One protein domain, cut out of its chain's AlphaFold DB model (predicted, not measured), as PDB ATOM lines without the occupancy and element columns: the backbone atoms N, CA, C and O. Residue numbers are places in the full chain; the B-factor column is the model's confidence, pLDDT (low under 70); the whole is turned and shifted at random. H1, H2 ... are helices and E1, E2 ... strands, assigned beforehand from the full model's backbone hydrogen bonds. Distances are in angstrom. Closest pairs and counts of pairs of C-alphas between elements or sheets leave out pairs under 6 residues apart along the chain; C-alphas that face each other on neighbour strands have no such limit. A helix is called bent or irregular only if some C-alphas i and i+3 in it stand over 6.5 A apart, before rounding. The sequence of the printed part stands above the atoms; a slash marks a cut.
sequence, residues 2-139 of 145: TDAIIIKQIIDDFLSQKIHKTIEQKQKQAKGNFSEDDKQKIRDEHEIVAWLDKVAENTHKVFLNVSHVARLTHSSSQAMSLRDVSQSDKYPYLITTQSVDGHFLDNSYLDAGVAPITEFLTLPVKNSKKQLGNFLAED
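This is residues 2 to 139 of the 145 residues of an uncharacterized protein of Moraxella lincolnii (UniProt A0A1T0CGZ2). A small two-stranded hairpin, E1 and E2, has H4 packed over it, with pairs of C-alphas within 10 A to both strands, near the middle of a loose model. From there H3 leads to a helical hairpin of long H1 and shorter H2 at one end, while the long loop between the strands reaches the other end, where residues 89 to 95 stick out; H5 packs on the end of H4. The printed part has 138 residues, with five named helices and two named strands in the order H1 H2 H3 E1 E2 H4 H5; the sheet, in the order E1 - E2, is antiparallel and the class is mostly helix. The whole is loose, with a radius of gyration of the C-alphas of 18.6 A, and spans 65 by 43 by 22 A, only just flat.

Strand E1 is residues 62 to 66, 10.2 A from first to last C-alpha, and E2 is residues 106 to 109, 10.3 A. H4 is residues 112 to 121, 15.2 A, and H3 is residues 48 to 61, 20.1 A. Both are irregular: C-alphas 113 and 116 are 7.2 A apart in H4, and C-alphas 57 and 60 are 7.7 A apart in H3. H1, residues 2 to 29, spans 41.1 A from C-alpha 2 at (100.706, 134.000, 202.571) to C-alpha 29 at (108.033, 93.813, 197.842). H2 is residues 36 to 45, 14.4 A. H5, residues 132 to 138, spans 10.1 A and ends with C-alpha 138 at (116.398, 133.341, 202.268).

E1 and E2 form an antiparallel hairpin at 163 degrees, with N 63 and O 108, and N 108 and O 63, each 2.8 A apart, within hydrogen-bond range. The closest C-alphas of E1 and H4 are those of Val 62 and Thr 118, 6.2 A apart. H3, with residues 55 to 61 alone, only just touches H4, with 3 pairs of C-alphas within 8 A; the closest are Val 55 and Ile 117, 6.1 A. H4 and H5 touch at Leu 121 and Gly 133, whose C-alphas, the closest, are 4.3 A apart, at a steep tilt of 68 degrees, only just short of about perpendicular. H1, with residues 11 to 15 alone, only just touches H3, with 3 pairs within 8 A; the closest C-alphas are Ile 11 and Ile 48, 7.4 A, and the lines are about perpendicular at 86 degrees. H1 and H2 form a helical hairpin, touching through residues 19 to 23 of H1 alone at a steep tilt of 40 degrees, opposite ways; the closest C-alphas are Ile 19 and Arg 43, 6.2 A. The helix packing is mostly crossed: of 4 pairs of helices that touch, 0 are at a shallow tilt. H2 stays apart from H4, H5 and both strands. Every O i to N i+4 pair is within hydrogen-bond range in H1, H2 and H5, against 8 of 10 in H3 and 4 of 6 in H4.

The C-alphas of Gly 32 and Lys 90, the two farthest apart, are 66.3 A apart; residues 28 to 33 and 89 to 95 stand free. The link from E1 to E2 is long, with 39 residues, 67 to 105. The printed part has no cut. Its mean pLDDT is 85.8, and residue 2 is under 70.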
ATOM      1  N   THR A   2     101.134 134.810 203.733       59.16
ATOM      2  CA  THR A   2     100.706 134.000 202.571       59.16
ATOM      3  C   THR A   2     101.774 133.017 202.083       59.16
ATOM      4  O   THR A   2     101.449 131.867 201.806       59.16
ATOM      5  N   ASP A   3     103.044 133.426 202.061       71.38
ATOM      6  CA  ASP A   3     104.127 132.588 201.524       71.38
ATOM      7  C   ASP A   3     104.444 131.382 202.420       71.38
ATOM      8  O   ASP A   3     104.665 130.287 201.915       71.38
ATOM      9  N   ALA A   4     104.351 131.539 203.745       77.25
ATOM     10  CA  ALA A   4     104.571 130.453 204.705       77.25
ATOM     11  C   ALA A   4     103.546 129.317 204.555       77.25
ATOM     12  O   ALA A   4     103.898 128.141 204.611       77.25
ATOM     13  N   ILE A   5     102.274 129.667 204.326       82.81
ATOM     14  CA  ILE A   5     101.196 128.690 204.121       82.81
ATOM     15  C   ILE A   5     101.417 127.930 202.812       82.81
ATOM     16  O   ILE A   5     101.291 126.709 202.783       82.81
ATOM     17  N   ILE A   6     101.791 128.643 201.744       84.19
ATOM     18  CA  ILE A   6     102.076 128.045 200.436       84.19
ATOM     19  C   ILE A   6     103.277 127.098 200.531       84.19
ATOM     20  O   ILE A   6     103.207 125.976 200.038       84.19
ATOM     21  N   ILE A   7     104.360 127.520 201.188       84.81
ATOM     22  CA  ILE A   7     105.565 126.704 201.380       84.81
ATOM     23  C   ILE A   7     105.240 125.444 202.177       84.81
ATOM     24  O   ILE A   7     105.581 124.346 201.743       84.81
ATOM     25  N   LYS A   8     104.535 125.585 203.306       86.19
ATOM     26  CA  LYS A   8     104.131 124.437 204.119       86.19
ATOM     27  C   LYS A   8     103.291 123.452 203.307       86.19
ATOM     28  O   LYS A   8     103.576 122.263 203.329       86.19
ATOM     29  N   GLN A   9     102.320 123.948 202.542       89.12
ATOM     30  CA  GLN A   9     101.480 123.099 201.701       89.12
ATOM     31  C   GLN A   9     102.293 122.336 200.644       89.12
ATOM     32  O   GLN A   9     102.065 121.150 200.444       89.12
ATOM     33  N   ILE A  10     103.275 122.982 200.010       90.75
ATOM     34  CA  ILE A  10     104.168 122.323 199.042       90.75
ATOM     35  C   ILE A  10     104.971 121.200 199.709       90.75
ATOM     36  O   ILE A  10     105.118 120.120 199.133       90.75
ATOM     37  N   ILE A  11     105.490 121.447 200.915       91.56
ATOM     38  CA  ILE A  11     106.234 120.449 201.691       91.56
ATOM     39  C   ILE A  11     105.314 119.275 202.054       91.56
ATOM     40  O   ILE A  11     105.664 118.126 201.789       91.56
ATOM     41  N   ASP A  12     104.126 119.559 202.590       92.00
ATOM     42  CA  ASP A  12     103.134 118.555 202.986       92.00
ATOM     43  C   ASP A  12     102.708 117.677 201.798       92.00
ATOM     44  O   ASP A  12     102.662 116.447 201.913       92.00
ATOM     45  N   ASP A  13     102.453 118.287 200.637       93.44
ATOM     46  CA  ASP A  13     102.077 117.582 199.411       93.44
ATOM     47  C   ASP A  13     103.208 116.660 198.930       93.44
ATOM     48  O   ASP A  13     102.969 115.495 198.590       93.44
ATOM     49  N   PHE A  14     104.453 117.145 198.934       94.44
ATOM     50  CA  PHE A  14     105.615 116.347 198.544       94.44
ATOM     51  C   PHE A  14     105.822 115.144 199.470       94.44
ATOM     52  O   PHE A  14     105.984 114.013 198.997       94.44
ATOM     53  N   LEU A  15     105.789 115.366 200.786       94.56
ATOM     54  CA  LEU A  15     105.994 114.314 201.781       94.56
ATOM     55  C   LEU A  15     104.872 113.280 201.725       94.56
ATOM     56  O   LEU A  15     105.148 112.083 201.698       94.56
ATOM     57  N   SER A  16     103.621 113.719 201.581       94.25
ATOM     58  CA  SER A  16     102.471 112.824 201.417       94.25
ATOM     59  C   SER A  16     102.626 111.918 200.192       94.25
ATOM     60  O   SER A  16     102.413 110.705 200.277       94.25
ATOM     61  N   GLN A  17     103.068 112.472 199.058       94.50
ATOM     62  CA  GLN A  17     103.342 111.685 197.855       94.50
ATOM     63  C   GLN A  17     104.500 110.697 198.051       94.50
ATOM     64  O   GLN A  17     104.413 109.557 197.584       94.50
ATOM     65  N   LYS A  18     105.580 111.099 198.736       93.25
ATOM     66  CA  LYS A  18     106.716 110.212 199.041       93.25
ATOM     67  C   LYS A  18     106.325 109.084 199.987       93.25
ATOM     68  O   LYS A  18     106.678 107.937 199.707       93.25
ATOM     69  N   ILE A  19     105.554 109.371 201.033       93.38
ATOM     70  CA  ILE A  19     105.022 108.368 201.961       93.38
ATOM     71  C   ILE A  19     104.192 107.348 201.184       93.38
ATOM     72  O   ILE A  19     104.453 106.148 201.274       93.38
ATOM     73  N   HIS A  20     103.242 107.812 200.368       93.56
ATOM     74  CA  HIS A  20     102.363 106.929 199.605       93.56
ATOM     75  C   HIS A  20     103.149 106.023 198.649       93.56
ATOM     76  O   HIS A  20     103.012 104.802 198.707       93.56
ATOM     77  N   LYS A  21     104.053 106.596 197.841       93.81
ATOM     78  CA  LYS A  21     104.905 105.826 196.918       93.81
ATOM     79  C   LYS A  21     105.795 104.819 197.651       93.81
ATOM     80  O   LYS A  21     105.931 103.685 197.197       93.81
ATOM     81  N   THR A  22     106.387 105.210 198.779       91.44
ATOM     82  CA  THR A  22     107.251 104.327 199.581       91.44
ATOM     83  C   THR A  22     106.461 103.156 200.161       91.44
ATOM     84  O   THR A  22     106.915 102.014 200.081       91.44
ATOM     85  N   ILE A  23     105.265 103.421 200.697       92.50
ATOM     86  CA  ILE A  23     104.356 102.392 201.209       92.50
ATOM     87  C   ILE A  23     103.976 101.417 200.095       92.50
ATOM     88  O   ILE A  23     104.138 100.212 200.270       92.50
ATOM     89  N   GLU A  24     103.535 101.913 198.937       92.75
ATOM     90  CA  GLU A  24     103.156 101.053 197.812       92.75
ATOM     91  C   GLU A  24     104.309 100.151 197.355       92.75
ATOM     92  O   GLU A  24     104.107  98.966 197.081       92.75
ATOM     93  N   GLN A  25     105.525 100.697 197.265       91.88
ATOM     94  CA  GLN A  25     106.706  99.935 196.863       91.88
ATOM     95  C   GLN A  25     107.060  98.853 197.887       91.88
ATOM     96  O   GLN A  25     107.237  97.694 197.501       91.88
ATOM     97  N   LYS A  26     107.125  99.195 199.180       90.38
ATOM     98  CA  LYS A  26     107.452  98.223 200.235       90.38
ATOM     99  C   LYS A  26     106.368  97.157 200.383       90.38
ATOM    100  O   LYS A  26     106.697  95.978 200.497       90.38
ATOM    101  N   GLN A  27     105.092  97.528 200.283       90.44
ATOM    102  CA  GLN A  27     103.979  96.581 200.332       90.44
ATOM    103  C   GLN A  27     104.038  95.567 199.177       90.44
ATOM    104  O   GLN A  27     103.840  94.371 199.399       90.44
ATOM    105  N   LYS A  28     104.368  96.015 197.956       89.19
ATOM    106  CA  LYS A  28     104.567  95.129 196.793       89.19
ATOM    107  C   LYS A  28     105.742  94.167 196.996       89.19
ATOM    108  O   LYS A  28     105.641  92.999 196.627       89.19
ATOM    109  N   GLN A  29     106.841  94.633 197.589       89.50
ATOM    110  CA  GLN A  29     108.033  93.813 197.842       89.50
ATOM    111  C   GLN A  29     107.821  92.785 198.962       89.50
ATOM    112  O   GLN A  29     108.291  91.655 198.851       89.50
ATOM    113  N   ALA A  30     107.078  93.148 200.009       85.06
ATOM    114  CA  ALA A  30     106.866  92.318 201.193       85.06
ATOM    115  C   ALA A  30     105.874  91.154 200.989       85.06
ATOM    116  O   ALA A  30     105.690  90.358 201.906       85.06
ATOM    117  N   LYS A  31     105.221  91.041 199.818       80.56
ATOM    118  CA  LYS A  31     104.286  89.951 199.451       80.56
ATOM    119  C   LYS A  31     103.259  89.591 200.548       80.56
ATOM    120  O   LYS A  31     102.904  88.426 200.698       80.56
ATOM    121  N   GLY A  32     102.779  90.581 201.306       73.69
ATOM    122  CA  GLY A  32     101.783  90.403 202.375       73.69
ATOM    123  C   GLY A  32     102.315  90.514 203.809       73.69
ATOM    124  O   GLY A  32     101.511  90.631 204.725       73.69
ATOM    125  N   ASN A  33     103.634  90.565 204.016       81.31
ATOM    126  CA  ASN A  33     104.263  90.712 205.336       81.31
ATOM    127  C   ASN A  33     104.548  92.188 205.687       81.31
ATOM    128  O   ASN A  33     105.653  92.542 206.083       81.31
ATOM    129  N   PHE A  34     103.570  93.065 205.453       87.88
ATOM    130  CA  PHE A  34     103.705  94.510 205.652       87.88
ATOM    131  C   PHE A  34     102.672  94.989 206.668       87.88
ATOM    132  O   PHE A  34     101.468  94.925 206.407       87.88
ATOM    133  N   SER A  35     103.149  95.417 207.833       90.38
ATOM    134  CA  SER A  35     102.317  95.771 208.983       90.38
ATOM    135  C   SER A  35     101.919  97.253 208.987       90.38
ATOM    136  O   SER A  35     102.443  98.065 208.221       90.38
ATOM    137  N   GLU A  36     100.983  97.626 209.866       90.25
ATOM    138  CA  GLU A  36     100.708  99.044 210.144       90.25
ATOM    139  C   GLU A  36     101.898  99.734 210.830       90.25
ATOM    140  O   GLU A  36     102.157 100.903 210.547       90.25
ATOM    141  N   ASP A  37     102.689  99.009 211.627       91.69
ATOM    142  CA  ASP A  37     103.905  99.545 212.255       91.69
ATOM    143  C   ASP A  37     104.943  99.958 211.198       91.69
ATOM    144  O   ASP A  37     105.570 101.014 211.305       91.69
ATOM    145  N   ASP A  38     105.071  99.187 210.110       89.94
ATOM    146  CA  ASP A  38     105.940  99.538 208.980       89.94
ATOM    147  C   ASP A  38     105.471 100.816 208.269       89.94
ATOM    148  O   ASP A  38     106.292 101.626 207.828       89.94
ATOM    149  N   LYS A  39     104.150 101.019 208.157       90.50
ATOM    150  CA  LYS A  39     103.575 102.254 207.603       90.50
ATOM    151  C   LYS A  39     103.831 103.438 208.518       90.50
ATOM    152  O   LYS A  39     104.156 104.511 208.011       90.50
ATOM    153  N   GLN A  40     103.680 103.254 209.827       91.56
ATOM    154  CA  GLN A  40     103.910 104.317 210.796       91.56
ATOM    155  C   GLN A  40     105.373 104.755 210.778       91.56
ATOM    156  O   GLN A  40     105.642 105.937 210.607       91.56
ATOM    157  N   LYS A  41     106.313 103.805 210.765       92.06
ATOM    158  CA  LYS A  41     107.742 104.114 210.650       92.06
ATOM    159  C   LYS A  41     108.077 104.942 209.403       92.06
ATOM    160  O   LYS A  41     108.875 105.869 209.471       92.06
ATOM    161  N   ILE A  42     107.458 104.636 208.257       91.56
ATOM    162  CA  ILE A  42     107.649 105.431 207.030       91.56
ATOM    163  C   ILE A  42     107.104 106.852 207.202       91.56
ATOM    164  O   ILE A  42     107.714 107.788 206.692       91.56
ATOM    165  N   ARG A  43     105.962 107.021 207.879       91.62
ATOM    166  CA  ARG A  43     105.390 108.347 208.158       91.62
ATOM    167  C   ARG A  43     106.313 109.158 209.059       91.62
ATOM    168  O   ARG A  43     106.566 110.307 208.730       91.62
ATOM    169  N   ASP A  44     106.853 108.545 210.108       90.19
ATOM    170  CA  ASP A  44     107.764 109.201 211.051       90.19
ATOM    171  C   ASP A  44     109.061 109.652 210.348       90.19
ATOM    172  O   ASP A  44     109.502 110.785 210.505       90.19
ATOM    173  N   GLU A  45     109.630 108.812 209.471       88.50
ATOM    174  CA  GLU A  45     110.808 109.159 208.649       88.50
ATOM    175  C   GLU A  45     110.562 110.323 207.666       88.50
ATOM    176  O   GLU A  45     111.515 110.926 207.168       88.50
ATOM    177  N   HIS A  46     109.299 110.610 207.347       90.38
ATOM    178  CA  HIS A  46     108.884 111.678 206.436       90.38
ATOM    179  C   HIS A  46     108.074 112.762 207.155       90.38
ATOM    180  O   HIS A  46     107.381 113.540 206.500       90.38
ATOM    181  N   GLU A  47     108.154 112.837 208.486       89.44
ATOM    182  CA  GLU A  47     107.679 114.004 209.217       89.44
ATOM    183  C   GLU A  47     108.482 115.235 208.773       89.44
ATOM    184  O   GLU A  47     109.675 115.136 208.482       89.44
ATOM    185  N   ILE A  48     107.841 116.406 208.710       88.75
ATOM    186  CA  ILE A  48     108.457 117.639 208.195       88.75
ATOM    187  C   ILE A  48     109.798 117.929 208.878       88.75
ATOM    188  O   ILE A  48     110.776 118.212 208.192       88.75
ATOM    189  N   VAL A  49     109.851 117.846 210.212       88.44
ATOM    190  CA  VAL A  49     111.066 118.146 210.987       88.44
ATOM    191  C   VAL A  49     112.173 117.147 210.655       88.44
ATOM    192  O   VAL A  49     113.236 117.552 210.193       88.44
ATOM    193  N   ALA A  50     111.887 115.846 210.763       90.56
ATOM    194  CA  ALA A  50     112.845 114.787 210.446       90.56
ATOM    195  C   ALA A  50     113.352 114.866 208.993       90.56
ATOM    196  O   ALA A  50     114.532 114.641 208.711       90.56
ATOM    197  N   TRP A  51     112.471 115.218 208.053       92.31
ATOM    198  CA  TRP A  51     112.843 115.413 206.659       92.31
ATOM    199  C   TRP A  51     113.778 116.607 206.475       92.31
ATOM    200  O   TRP A  51     114.780 116.497 205.770       92.31
ATOM    201  N   LEU A  52     113.472 117.746 207.094       90.56
ATOM    202  CA  LEU A  52     114.298 118.947 206.989       90.56
ATOM    203  C   LEU A  52     115.661 118.766 207.661       90.56
ATOM    204  O   LEU A  52     116.657 119.215 207.093       90.56
ATOM    205  N   ASP A  53     115.732 118.041 208.776       91.06
ATOM    206  CA  ASP A  53     117.000 117.649 209.399       91.06
ATOM    207  C   ASP A  53     117.837 116.803 208.431       91.06
ATOM    208  O   ASP A  53     118.999 117.114 208.152       91.06
ATOM    209  N   LYS A  54     117.219 115.803 207.791       92.19
ATOM    210  CA  LYS A  54     117.875 114.987 206.760       92.19
ATOM    211  C   LYS A  54     118.364 115.819 205.573       92.19
ATOM    212  O   LYS A  54     119.439 115.541 205.028       92.19
ATOM    213  N   VAL A  55     117.588 116.815 205.138       92.50
ATOM    214  CA  VAL A  55     117.994 117.758 204.085       92.50
ATOM    215  C   VAL A  55     119.223 118.543 204.543       92.50
ATOM    216  O   VAL A  55     120.215 118.577 203.814       92.50
ATOM    217  N   ALA A  56     119.189 119.122 205.746       91.00
ATOM    218  CA  ALA A  56     120.288 119.904 206.304       91.00
ATOM    219  C   ALA A  56     121.586 119.085 206.381       91.00
ATOM    220  O   ALA A  56     122.616 119.532 205.876       91.00
ATOM    221  N   GLU A  57     121.530 117.851 206.884       93.31
ATOM    222  CA  GLU A  57     122.685 116.947 206.983       93.31
ATOM    223  C   GLU A  57     123.316 116.599 205.625       93.31
ATOM    224  O   GLU A  57     124.519 116.341 205.537       93.31
ATOM    225  N   ASN A  58     122.527 116.593 204.546       93.62
ATOM    226  CA  ASN A  58     122.961 116.119 203.228       93.62
ATOM    227  C   ASN A  58     123.092 117.223 202.169       93.62
ATOM    228  O   ASN A  58     123.434 116.922 201.025       93.62
ATOM    229  N   THR A  59     122.887 118.495 202.523       88.31
ATOM    230  CA  THR A  59     122.996 119.629 201.581       88.31
ATOM    231  C   THR A  59     124.344 119.687 200.862       88.31
ATOM    232  O   THR A  59     124.382 119.936 199.662       88.31
ATOM    233  N   HIS A  60     125.447 119.366 201.547       88.69
ATOM    234  CA  HIS A  60     126.794 119.335 200.959       88.69
ATOM    235  C   HIS A  60     126.977 118.304 199.827       88.69
ATOM    236  O   HIS A  60     127.986 118.331 199.124       88.69
ATOM    237  N   LYS A  61     126.024 117.380 199.652       89.75
ATOM    238  CA  LYS A  61     126.038 116.349 198.603       89.75
ATOM    239  C   LYS A  61     125.153 116.693 197.409       89.75
ATOM    240  O   LYS A  61     125.088 115.899 196.470       89.75
ATOM    241  N   VAL A  62     124.459 117.830 197.449       90.12
ATOM    242  CA  VAL A  62     123.471 118.246 196.452       90.12
ATOM    243  C   VAL A  62     123.936 119.530 195.773       90.12
ATOM    244  O   VAL A  62     124.311 120.497 196.427       90.12
ATOM    245  N   PHE A  63     123.865 119.554 194.445       88.88
ATOM    246  CA  PHE A  63     124.221 120.700 193.615       88.88
ATOM    247  C   PHE A  63     123.020 121.062 192.743       88.88
ATOM    248  O   PHE A  63     122.608 120.277 191.889       88.88
ATOM    249  N   LEU A  64     122.439 122.237 192.969       88.81
ATOM    250  CA  LEU A  64     121.251 122.696 192.245       88.81
ATOM    251  C   LEU A  64     121.629 123.632 191.100       88.81
ATOM    252  O   LEU A  64     122.551 124.437 191.244       88.81
ATOM    253  N   ASN A  65     120.868 123.577 190.006       87.00
ATOM    254  CA  ASN A  65     120.985 124.481 188.856       87.00
ATOM    255  C   ASN A  65     122.434 124.577 188.327       87.00
ATOM    256  O   ASN A  65     123.034 125.649 188.232       87.00
ATOM    257  N   VAL A  66     123.012 123.416 188.043       89.31
ATOM    258  CA  VAL A  66     124.378 123.179 187.585       89.31
ATOM    259  C   VAL A  66     124.451 123.342 186.067       89.31
ATOM    260  O   VAL A  66     123.686 122.717 185.337       89.31
ATOM    261  N   SER A  67     125.422 124.116 185.574       87.44
ATOM    262  CA  SER A  67     125.675 124.225 184.129       87.44
ATOM    263  C   SER A  67     126.679 123.202 183.598       87.44
ATOM    264  O   SER A  67     126.636 122.861 182.421       87.44
ATOM    265  N   HIS A  68     127.559 122.680 184.454       87.88
ATOM    266  CA  HIS A  68     128.556 121.673 184.097       87.88
ATOM    267  C   HIS A  68     128.435 120.452 185.011       87.88
ATOM    268  O   HIS A  68     128.820 120.490 186.184       87.88
ATOM    269  N   VAL A  69     127.913 119.352 184.468       87.94
ATOM    270  CA  VAL A  69     127.727 118.096 185.204       87.94
ATOM    271  C   VAL A  69     128.929 117.183 184.984       87.94
ATOM    272  O   VAL A  69     129.119 116.615 183.908       87.94
ATOM    273  N   ALA A  70     129.722 116.977 186.034       84.19
ATOM    274  CA  ALA A  70     130.945 116.180 185.962       84.19
ATOM    275  C   ALA A  70     130.703 114.725 185.526       84.19
ATOM    276  O   ALA A  70     131.505 114.150 184.790       84.19
ATOM    277  N   ARG A  71     129.576 114.126 185.922       82.31
ATOM    278  CA  ARG A  71     129.221 112.735 185.585       82.31
ATOM    279  C   ARG A  71     128.981 112.476 184.099       82.31
ATOM    280  O   ARG A  71     129.002 111.318 183.691       82.31
ATOM    281  N   LEU A  72     128.798 113.519 183.289       84.88
ATOM    282  CA  LEU A  72     128.704 113.368 181.835       84.88
ATOM    283  C   LEU A  72     130.053 112.999 181.202       84.88
ATOM    284  O   LEU A  72     130.076 112.442 180.111       84.88
ATOM    285  N   THR A  73     131.171 113.259 181.890       82.75
ATOM    286  CA  THR A  73     132.507 112.842 181.427       82.75
ATOM    287  C   THR A  73     132.742 111.343 181.619       82.75
ATOM    288  O   THR A  73     133.305 110.684 180.750       82.75
ATOM    289  N   HIS A  74     132.284 110.796 182.747       81.50
ATOM    290  CA  HIS A  74     132.261 109.370 183.051       81.50
ATOM    291  C   HIS A  74     131.259 109.129 184.188       81.50
ATOM    292  O   HIS A  74     131.243 109.879 185.167       81.50
ATOM    293  N   SER A  75     130.445 108.074 184.106       76.38
ATOM    294  CA  SER A  75     129.337 107.836 185.050       76.38
ATOM    295  C   SER A  75     129.786 107.663 186.507       76.38
ATOM    296  O   SER A  75     129.044 108.003 187.427       76.38
ATOM    297  N   SER A  76     131.015 107.183 186.722       78.62
ATOM    298  CA  SER A  76     131.636 107.041 188.046       78.62
ATOM    299  C   SER A  76     132.490 108.240 188.470       78.62
ATOM    300  O   SER A  76     133.236 108.141 189.445       78.62
ATOM    301  N   SER A  77     132.443 109.351 187.728       78.94
ATOM    302  CA  SER A  77     133.230 110.540 188.045       78.94
ATOM    303  C   SER A  77     132.855 111.080 189.425       78.94
ATOM    304  O   SER A  77     131.681 111.310 189.727       78.94
ATOM    305  N   GLN A  78     133.883 111.276 190.251       77.50
ATOM    306  CA  GLN A  78     133.797 111.932 191.557       77.50
ATOM    307  C   GLN A  78     134.099 113.433 191.467       77.50
ATOM    308  O   GLN A  78     134.149 114.113 192.490       77.50
ATOM    309  N   ALA A  79     134.336 113.953 190.258       82.25
ATOM    310  CA  ALA A  79     134.553 115.375 190.075       82.25
ATOM    311  C   ALA A  79     133.284 116.165 190.428       82.25
ATOM    312  O   ALA A  79     132.157 115.674 190.325       82.25
ATOM    313  N   MET A  80     133.489 117.400 190.873       82.06
ATOM    314  CA  MET A  80     132.414 118.268 191.326       82.06
ATOM    315  C   MET A  80     131.662 118.863 190.134       82.06
ATOM    316  O   MET A  80     132.262 119.380 189.193       82.06
ATOM    317  N   SER A  81     130.339 118.809 190.208       87.50
ATOM    318  CA  SER A  81     129.438 119.532 189.316       87.50
ATOM    319  C   SER A  81     129.380 121.007 189.726       87.50
ATOM    320  O   SER A  81     129.280 121.303 190.915       87.50
ATOM    321  N   LEU A  82     129.430 121.937 188.768       87.50
ATOM    322  CA  LEU A  82     129.481 123.375 189.059       87.50
ATOM    323  C   LEU A  82     128.493 124.204 188.238       87.50
ATOM    324  O   LEU A  82     128.112 123.856 187.117       87.50
ATOM    325  N   ARG A  83     128.102 125.343 188.811       86.38
ATOM    326  CA  ARG A  83     127.375 126.402 188.118       86.38
ATOM    327  C   ARG A  83     128.359 127.488 187.713       86.38
ATOM    328  O   ARG A  83     128.992 128.103 188.565       86.38
ATOM    329  N   ASP A  84     128.462 127.716 186.415       83.19
ATOM    330  CA  ASP A  84     129.208 128.841 185.869       83.19
ATOM    331  C   ASP A  84     128.398 130.131 186.038       83.19
ATOM    332  O   ASP A  84     127.232 130.209 185.649       83.19
ATOM    333  N   VAL A  85     129.029 131.126 186.655       79.25
ATOM    334  CA  VAL A  85     128.483 132.469 186.898       79.25
ATOM    335  C   VAL A  85     129.387 133.557 186.316       79.25
ATOM    336  O   VAL A  85     129.198 134.739 186.597       79.25
ATOM    337  N   SER A  86     130.395 133.165 185.534       77.19
ATOM    338  CA  SER A  86     131.376 134.082 184.963       77.19
ATOM    339  C   SER A  86     130.687 135.005 183.968       77.19
ATOM    340  O   SER A  86     130.097 134.513 183.015       77.19
ATOM    341  N   GLN A  87     130.771 136.320 184.182       72.62
ATOM    342  CA  GLN A  87     130.257 137.328 183.254       72.62
ATOM    343  C   GLN A  87     131.352 137.747 182.266       72.62
ATOM    344  O   GLN A  87     132.472 138.065 182.666       72.62
ATOM    345  N   SER A  88     131.035 137.762 180.969       70.44
ATOM    346  CA  SER A  88     131.928 138.270 179.919       70.44
ATOM    347  C   SER A  88     131.318 139.467 179.190       70.44
ATOM    348  O   SER A  88     130.669 139.311 178.157       70.44
ATOM    349  N   ASP A  89     131.620 140.673 179.667       73.81
ATOM    350  CA  ASP A  89     131.157 141.928 179.047       73.81
ATOM    351  C   ASP A  89     132.028 142.376 177.861       73.81
ATOM    352  O   ASP A  89     131.644 143.227 177.059       73.81
ATOM    353  N   LYS A  90     133.234 141.808 177.733       78.69
ATOM    354  CA  LYS A  90     134.242 142.247 176.755       78.69
ATOM    355  C   LYS A  90     134.015 141.691 175.346       78.69
ATOM    356  O   LYS A  90     134.481 142.276 174.371       78.69
ATOM    357  N   TYR A  91     133.321 140.562 175.233       79.06
ATOM    358  CA  TYR A  91     133.142 139.837 173.977       79.06
ATOM    359  C   TYR A  91     131.670 139.445 173.802       79.06
ATOM    360  O   TYR A  91     131.284 138.342 174.185       79.06
ATOM    361  N   PRO A  92     130.840 140.320 173.207       72.19
ATOM    362  CA  PRO A  92     129.389 140.122 173.126       72.19
ATOM    363  C   PRO A  92     128.971 138.947 172.226       72.19
ATOM    364  O   PRO A  92     127.817 138.538 172.239       72.19
ATOM    365  N   TYR A  93     129.900 138.405 171.438       77.44
ATOM    366  CA  TYR A  93     129.686 137.228 170.594       77.44
ATOM    367  C   TYR A  93     129.919 135.900 171.329       77.44
ATOM    368  O   TYR A  93     129.606 134.844 170.780       77.44
ATOM    369  N   LEU A  94     130.495 135.919 172.538       72.00
ATOM    370  CA  LEU A  94     130.678 134.706 173.326       72.00
ATOM    371  C   LEU A  94     129.350 134.324 173.977       72.00
ATOM    372  O   LEU A  94     128.929 134.912 174.971       72.00
ATOM    373  N   ILE A  95     128.703 133.311 173.405       73.38
ATOM    374  CA  ILE A  95     127.555 132.648 174.019       73.38
ATOM    375  C   ILE A  95     128.109 131.612 174.995       73.38
ATOM    376  O   ILE A  95     128.729 130.631 174.584       73.38
ATOM    377  N   THR A  96     127.903 131.838 176.288       76.38
ATOM    378  CA  THR A  96     128.284 130.901 177.351       76.38
ATOM    379  C   THR A  96     127.050 130.481 178.141       76.38
ATOM    380  O   THR A  96     125.964 131.046 177.991       76.38
ATOM    381  N   THR A  97     127.204 129.498 179.027       76.50
ATOM    382  CA  THR A  97     126.116 129.056 179.910       76.50
ATOM    383  C   THR A  97     125.674 130.124 180.919       76.50
ATOM    384  O   THR A  97     124.664 129.931 181.585       76.50
ATOM    385  N   GLN A  98     126.380 131.262 181.011       72.31
ATOM    386  CA  GLN A  98     126.076 132.367 181.931       72.31
ATOM    387  C   GLN A  98     124.662 132.942 181.739       72.31
ATOM    388  O   GLN A  98     124.034 133.388 182.695       72.31
ATOM    389  N   SER A  99     124.171 132.970 180.495       72.69
ATOM    390  CA  SER A  99     122.889 133.587 180.137       72.69
ATOM    391  C   SER A  99     121.723 132.606 180.213       72.69
ATOM    392  O   SER A  99     120.587 132.983 179.930       72.69
ATOM    393  N   VAL A 100     121.999 131.342 180.543       80.12
ATOM    394  CA  VAL A 100     120.974 130.312 180.667       80.12
ATOM    395  C   VAL A 100     120.258 130.505 181.994       80.12
ATOM    396  O   VAL A 100     120.874 130.588 183.058       80.12
ATOM    397  N   ASP A 101     118.935 130.593 181.926       76.50
ATOM    398  CA  ASP A 101     118.110 130.663 183.121       76.50
ATOM    399  C   ASP A 101     118.249 129.358 183.925       76.50
ATOM    400  O   ASP A 101     118.247 128.259 183.367       76.50
ATOM    401  N   GLY A 102     118.376 129.485 185.248       74.31
ATOM    402  CA  GLY A 102     118.632 128.371 186.156       74.31
ATOM    403  C   GLY A 102     117.604 127.245 186.065       74.31
ATOM    404  O   GLY A 102     117.963 126.103 186.311       74.31
ATOM    405  N   HIS A 103     116.364 127.526 185.650       74.50
ATOM    406  CA  HIS A 103     115.342 126.484 185.487       74.50
ATOM    407  C   HIS A 103     115.604 125.511 184.326       74.50
ATOM    408  O   HIS A 103     114.986 124.450 184.286       74.50
ATOM    409  N   PHE A 104     116.491 125.863 183.389       80.69
ATOM    410  CA  PHE A 104     116.949 124.966 182.325       80.69
ATOM    411  C   PHE A 104     118.234 124.216 182.689       80.69
ATOM    412  O   PHE A 104     118.716 123.418 181.889       80.69
ATOM    413  N   LEU A 105     118.817 124.502 183.854       85.38
ATOM    414  CA  LEU A 105     120.041 123.858 184.304       85.38
ATOM    415  C   LEU A 105     119.724 122.552 185.029       85.38
ATOM    416  O   LEU A 105     118.700 122.413 185.701       85.38
ATOM    417  N   ASP A 106     120.641 121.599 184.904       86.69
ATOM    418  CA  ASP A 106     120.512 120.304 185.549       86.69
ATOM    419  C   ASP A 106     120.685 120.418 187.063       86.69
ATOM    420  O   ASP A 106     121.260 121.367 187.596       86.69
ATOM    421  N   ASN A 107     120.255 119.386 187.778       88.88
ATOM    422  CA  ASN A 107     120.639 119.200 189.167       88.88
ATOM    423  C   ASN A 107     121.538 117.974 189.292       88.88
ATOM    424  O   ASN A 107     121.400 116.996 188.557       88.88
ATOM    425  N   SER A 108     122.471 118.019 190.232       88.00
ATOM    426  CA  SER A 108     123.458 116.971 190.441       88.00
ATOM    427  C   SER A 108     123.553 116.596 191.913       88.00
ATOM    428  O   SER A 108     123.187 117.359 192.805       88.00
ATOM    429  N   TYR A 109     124.051 115.394 192.169       88.69
ATOM    430  CA  TYR A 109     124.216 114.860 193.511       88.69
ATOM    431  C   TYR A 109     125.364 113.850 193.559       88.69
ATOM    432  O   TYR A 109     125.646 113.158 192.575       88.69
ATOM    433  N   LEU A 110     126.017 113.747 194.718       85.31
ATOM    434  CA  LEU A 110     127.128 112.814 194.932       85.31
ATOM    435  C   LEU A 110     126.670 111.357 195.033       85.31
ATOM    436  O   LEU A 110     127.417 110.455 194.660       85.31
ATOM    437  N   ASP A 111     125.438 111.099 195.464       84.19
ATOM    438  CA  ASP A 111     124.903 109.747 195.612       84.19
ATOM    439  C   ASP A 111     123.417 109.678 195.238       84.19
ATOM    440  O   ASP A 111     122.670 110.640 195.385       84.19
ATOM    441  N   ALA A 112     122.977 108.529 194.720       85.44
ATOM    442  CA  ALA A 112     121.584 108.352 194.307       85.44
ATOM    443  C   ALA A 112     120.594 108.388 195.489       85.44
ATOM    444  O   ALA A 112     119.404 108.614 195.280       85.44
ATOM    445  N   GLY A 113     121.076 108.184 196.720       87.12
ATOM    446  CA  GLY A 113     120.259 108.215 197.932       87.12
ATOM    447  C   GLY A 113     119.762 109.618 198.282       87.12
ATOM    448  O   GLY A 113     118.666 109.749 198.829       87.12
ATOM    449  N   VAL A 114     120.510 110.664 197.915       90.69
ATOM    450  CA  VAL A 114     120.115 112.069 198.114       90.69
ATOM    451  C   VAL A 114     119.370 112.676 196.920       90.69
ATOM    452  O   VAL A 114     118.923 113.817 197.005       90.69
ATOM    453  N   ALA A 115     119.142 111.926 195.836       90.69
ATOM    454  CA  ALA A 115     118.342 112.400 194.702       90.69
ATOM    455  C   ALA A 115     116.949 112.948 195.106       90.69
ATOM    456  O   ALA A 115     116.546 113.989 194.580       90.69
ATOM    457  N   PRO A 116     116.219 112.348 196.076       92.75
ATOM    458  CA  PRO A 116     114.958 112.911 196.564       92.75
ATOM    459  C   PRO A 116     115.095 114.285 197.236       92.75
ATOM    460  O   PRO A 116     114.136 115.050 197.235       92.75
ATOM    461  N   ILE A 117     116.261 114.610 197.805       94.25
ATOM    462  CA  ILE A 117     116.531 115.927 198.405       94.25
ATOM    463  C   ILE A 117     116.681 116.972 197.299       94.25
ATOM    464  O   ILE A 117     116.146 118.071 197.403       94.25
ATOM    465  N   THR A 118     117.356 116.618 196.208       92.19
ATOM    466  CA  THR A 118     117.456 117.463 195.017       92.19
ATOM    467  C   THR A 118     116.076 117.759 194.419       92.19
ATOM    468  O   THR A 118     115.766 118.911 194.125       92.19
ATOM    469  N   GLU A 119     115.227 116.737 194.285       92.38
ATOM    470  CA  GLU A 119     113.834 116.881 193.834       92.38
ATOM    471  C   GLU A 119     113.037 117.805 194.767       92.38
ATOM    472  O   GLU A 119     112.365 118.722 194.304       92.38
ATOM    473  N   PHE A 120     113.170 117.616 196.083       94.31
ATOM    474  CA  PHE A 120     112.516 118.449 197.090       94.31
ATOM    475  C   PHE A 120     112.914 119.929 196.982       94.31
ATOM    476  O   PHE A 120     112.056 120.804 196.893       94.31
ATOM    477  N   LEU A 121     114.214 120.227 196.948       92.62
ATOM    478  CA  LEU A 121     114.704 121.609 196.932       92.62
ATOM    479  C   LEU A 121     114.391 122.345 195.623       92.62
ATOM    480  O   LEU A 121     114.387 123.574 195.601       92.62
ATOM    481  N   THR A 122     114.110 121.613 194.546       91.75
ATOM    482  CA  THR A 122     113.815 122.174 193.219       91.75
ATOM    483  C   THR A 122     112.323 122.327 192.950       91.75
ATOM    484  O   THR A 122     111.949 122.816 191.881       91.75
ATOM    485  N   LEU A 123     111.462 121.977 193.917       91.56
ATOM    486  CA  LEU A 123     110.018 122.155 193.793       91.56
ATOM    487  C   LEU A 123     109.678 123.619 193.468       91.56
ATOM    488  O   LEU A 123     110.137 124.528 194.173       91.56
ATOM    489  N   PRO A 124     108.880 123.874 192.417       89.00
ATOM    490  CA  PRO A 124     108.486 125.225 192.059       89.00
ATOM    491  C   PRO A 124     107.505 125.775 193.094       89.00
ATOM    492  O   PRO A 124     106.519 125.124 193.444       89.00
ATOM    493  N   VAL A 125     107.737 127.003 193.556       86.06
ATOM    494  CA  VAL A 125     106.800 127.680 194.455       86.06
ATOM    495  C   VAL A 125     105.771 128.450 193.638       86.06
ATOM    496  O   VAL A 125     106.107 129.250 192.764       86.06
ATOM    497  N   LYS A 126     104.487 128.208 193.922       83.25
ATOM    498  CA  LYS A 126     103.374 128.828 193.194       83.25
ATOM    499  C   LYS A 126     103.483 130.356 193.236       83.25
ATOM    500  O   LYS A 126     103.730 130.933 194.289       83.25
ATOM    501  N   ASN A 127     103.250 130.998 192.091       81.44
ATOM    502  CA  ASN A 127     103.347 132.452 191.905       81.44
ATOM    503  C   ASN A 127     104.751 133.043 192.148       81.44
ATOM    504  O   ASN A 127     104.881 134.253 192.314       81.44
ATOM    505  N   SER A 128     105.804 132.220 192.136       81.44
ATOM    506  CA  SER A 128     107.192 132.661 192.258       81.44
ATOM    507  C   SER A 128     108.050 132.085 191.134       81.44
ATOM    508  O   SER A 128     107.770 131.018 190.595       81.44
ATOM    509  N   LYS A 129     109.130 132.795 190.788       80.25
ATOM    510  CA  LYS A 129     110.200 132.266 189.925       80.25
ATOM    511  C   LYS A 129     111.230 131.442 190.707       80.25
ATOM    512  O   LYS A 129     112.181 130.937 190.122       80.25
ATOM    513  N   LYS A 130     111.089 131.361 192.032       82.44
ATOM    514  CA  LYS A 130     112.039 130.682 192.913       82.44
ATOM    515  C   LYS A 130     111.617 129.235 193.166       82.44
ATOM    516  O   LYS A 130     110.430 128.915 193.237       82.44
ATOM    517  N   GLN A 131     112.621 128.387 193.341       88.75
ATOM    518  CA  GLN A 131     112.473 127.022 193.838       88.75
ATOM    519  C   GLN A 131     112.407 127.022 195.375       88.75
ATOM    520  O   GLN A 131     112.845 127.981 196.017       88.75
ATOM    521  N   LEU A 132     111.886 125.943 195.962       89.62
ATOM    522  CA  LEU A 132     111.721 125.794 197.411       89.62
ATOM    523  C   LEU A 132     113.031 126.021 198.183       89.62
ATOM    524  O   LEU A 132     113.035 126.738 199.180       89.62
ATOM    525  N   GLY A 133     114.153 125.487 197.693       88.19
ATOM    526  CA  GLY A 133     115.462 125.648 198.330       88.19
ATOM    527  C   GLY A 133     115.900 127.107 198.461       88.19
ATOM    528  O   GLY A 133     116.468 127.482 199.484       88.19
ATOM    529  N   ASN A 134     115.571 127.954 197.481       86.00
ATOM    530  CA  ASN A 134     115.887 129.382 197.550       86.00
ATOM    531  C   ASN A 134     115.077 130.069 198.655       86.00
ATOM    532  O   ASN A 134     115.623 130.884 199.387       86.00
ATOM    533  N   PHE A 135     113.796 129.723 198.806       85.81
ATOM    534  CA  PHE A 135     112.960 130.280 199.874       85.81
ATOM    535  C   PHE A 135     113.441 129.861 201.263       85.81
ATOM    536  O   PHE A 135     113.539 130.705 202.148       85.81
ATOM    537  N   LEU A 136     113.780 128.581 201.436       85.44
ATOM    538  CA  LEU A 136     114.292 128.060 202.707       85.44
ATOM    539  C   LEU A 136     115.635 128.696 203.099       85.44
ATOM    540  O   LEU A 136     115.911 128.857 204.283       85.44
ATOM    541  N   ALA A 137     116.467 129.062 202.119       83.62
ATOM    542  CA  ALA A 137     117.744 129.726 202.360       83.62
ATOM    543  C   ALA A 137     117.606 131.227 202.672       83.62
ATOM    544  O   ALA A 137     118.437 131.784 203.386       83.62
ATOM    545  N   GLU A 138     116.593 131.895 202.115       81.38
ATOM    546  CA  GLU A 138     116.398 133.341 202.268       81.38
ATOM    547  C   GLU A 138     115.689 133.727 203.573       81.38
ATOM    548  O   GLU A 138     115.936 134.816 204.091       81.38
ATOM    549  N   ASP A 139     114.821 132.865 204.110       71.62
ATOM    550  CA  ASP A 139     114.059 133.163 205.324       71.62
ATOM    551  C   ASP A 139     113.825 131.901 206.172       71.62
ATOM    552  O   ASP A 139     113.133 130.961 205.789       71.62
TER     553      ASP A 139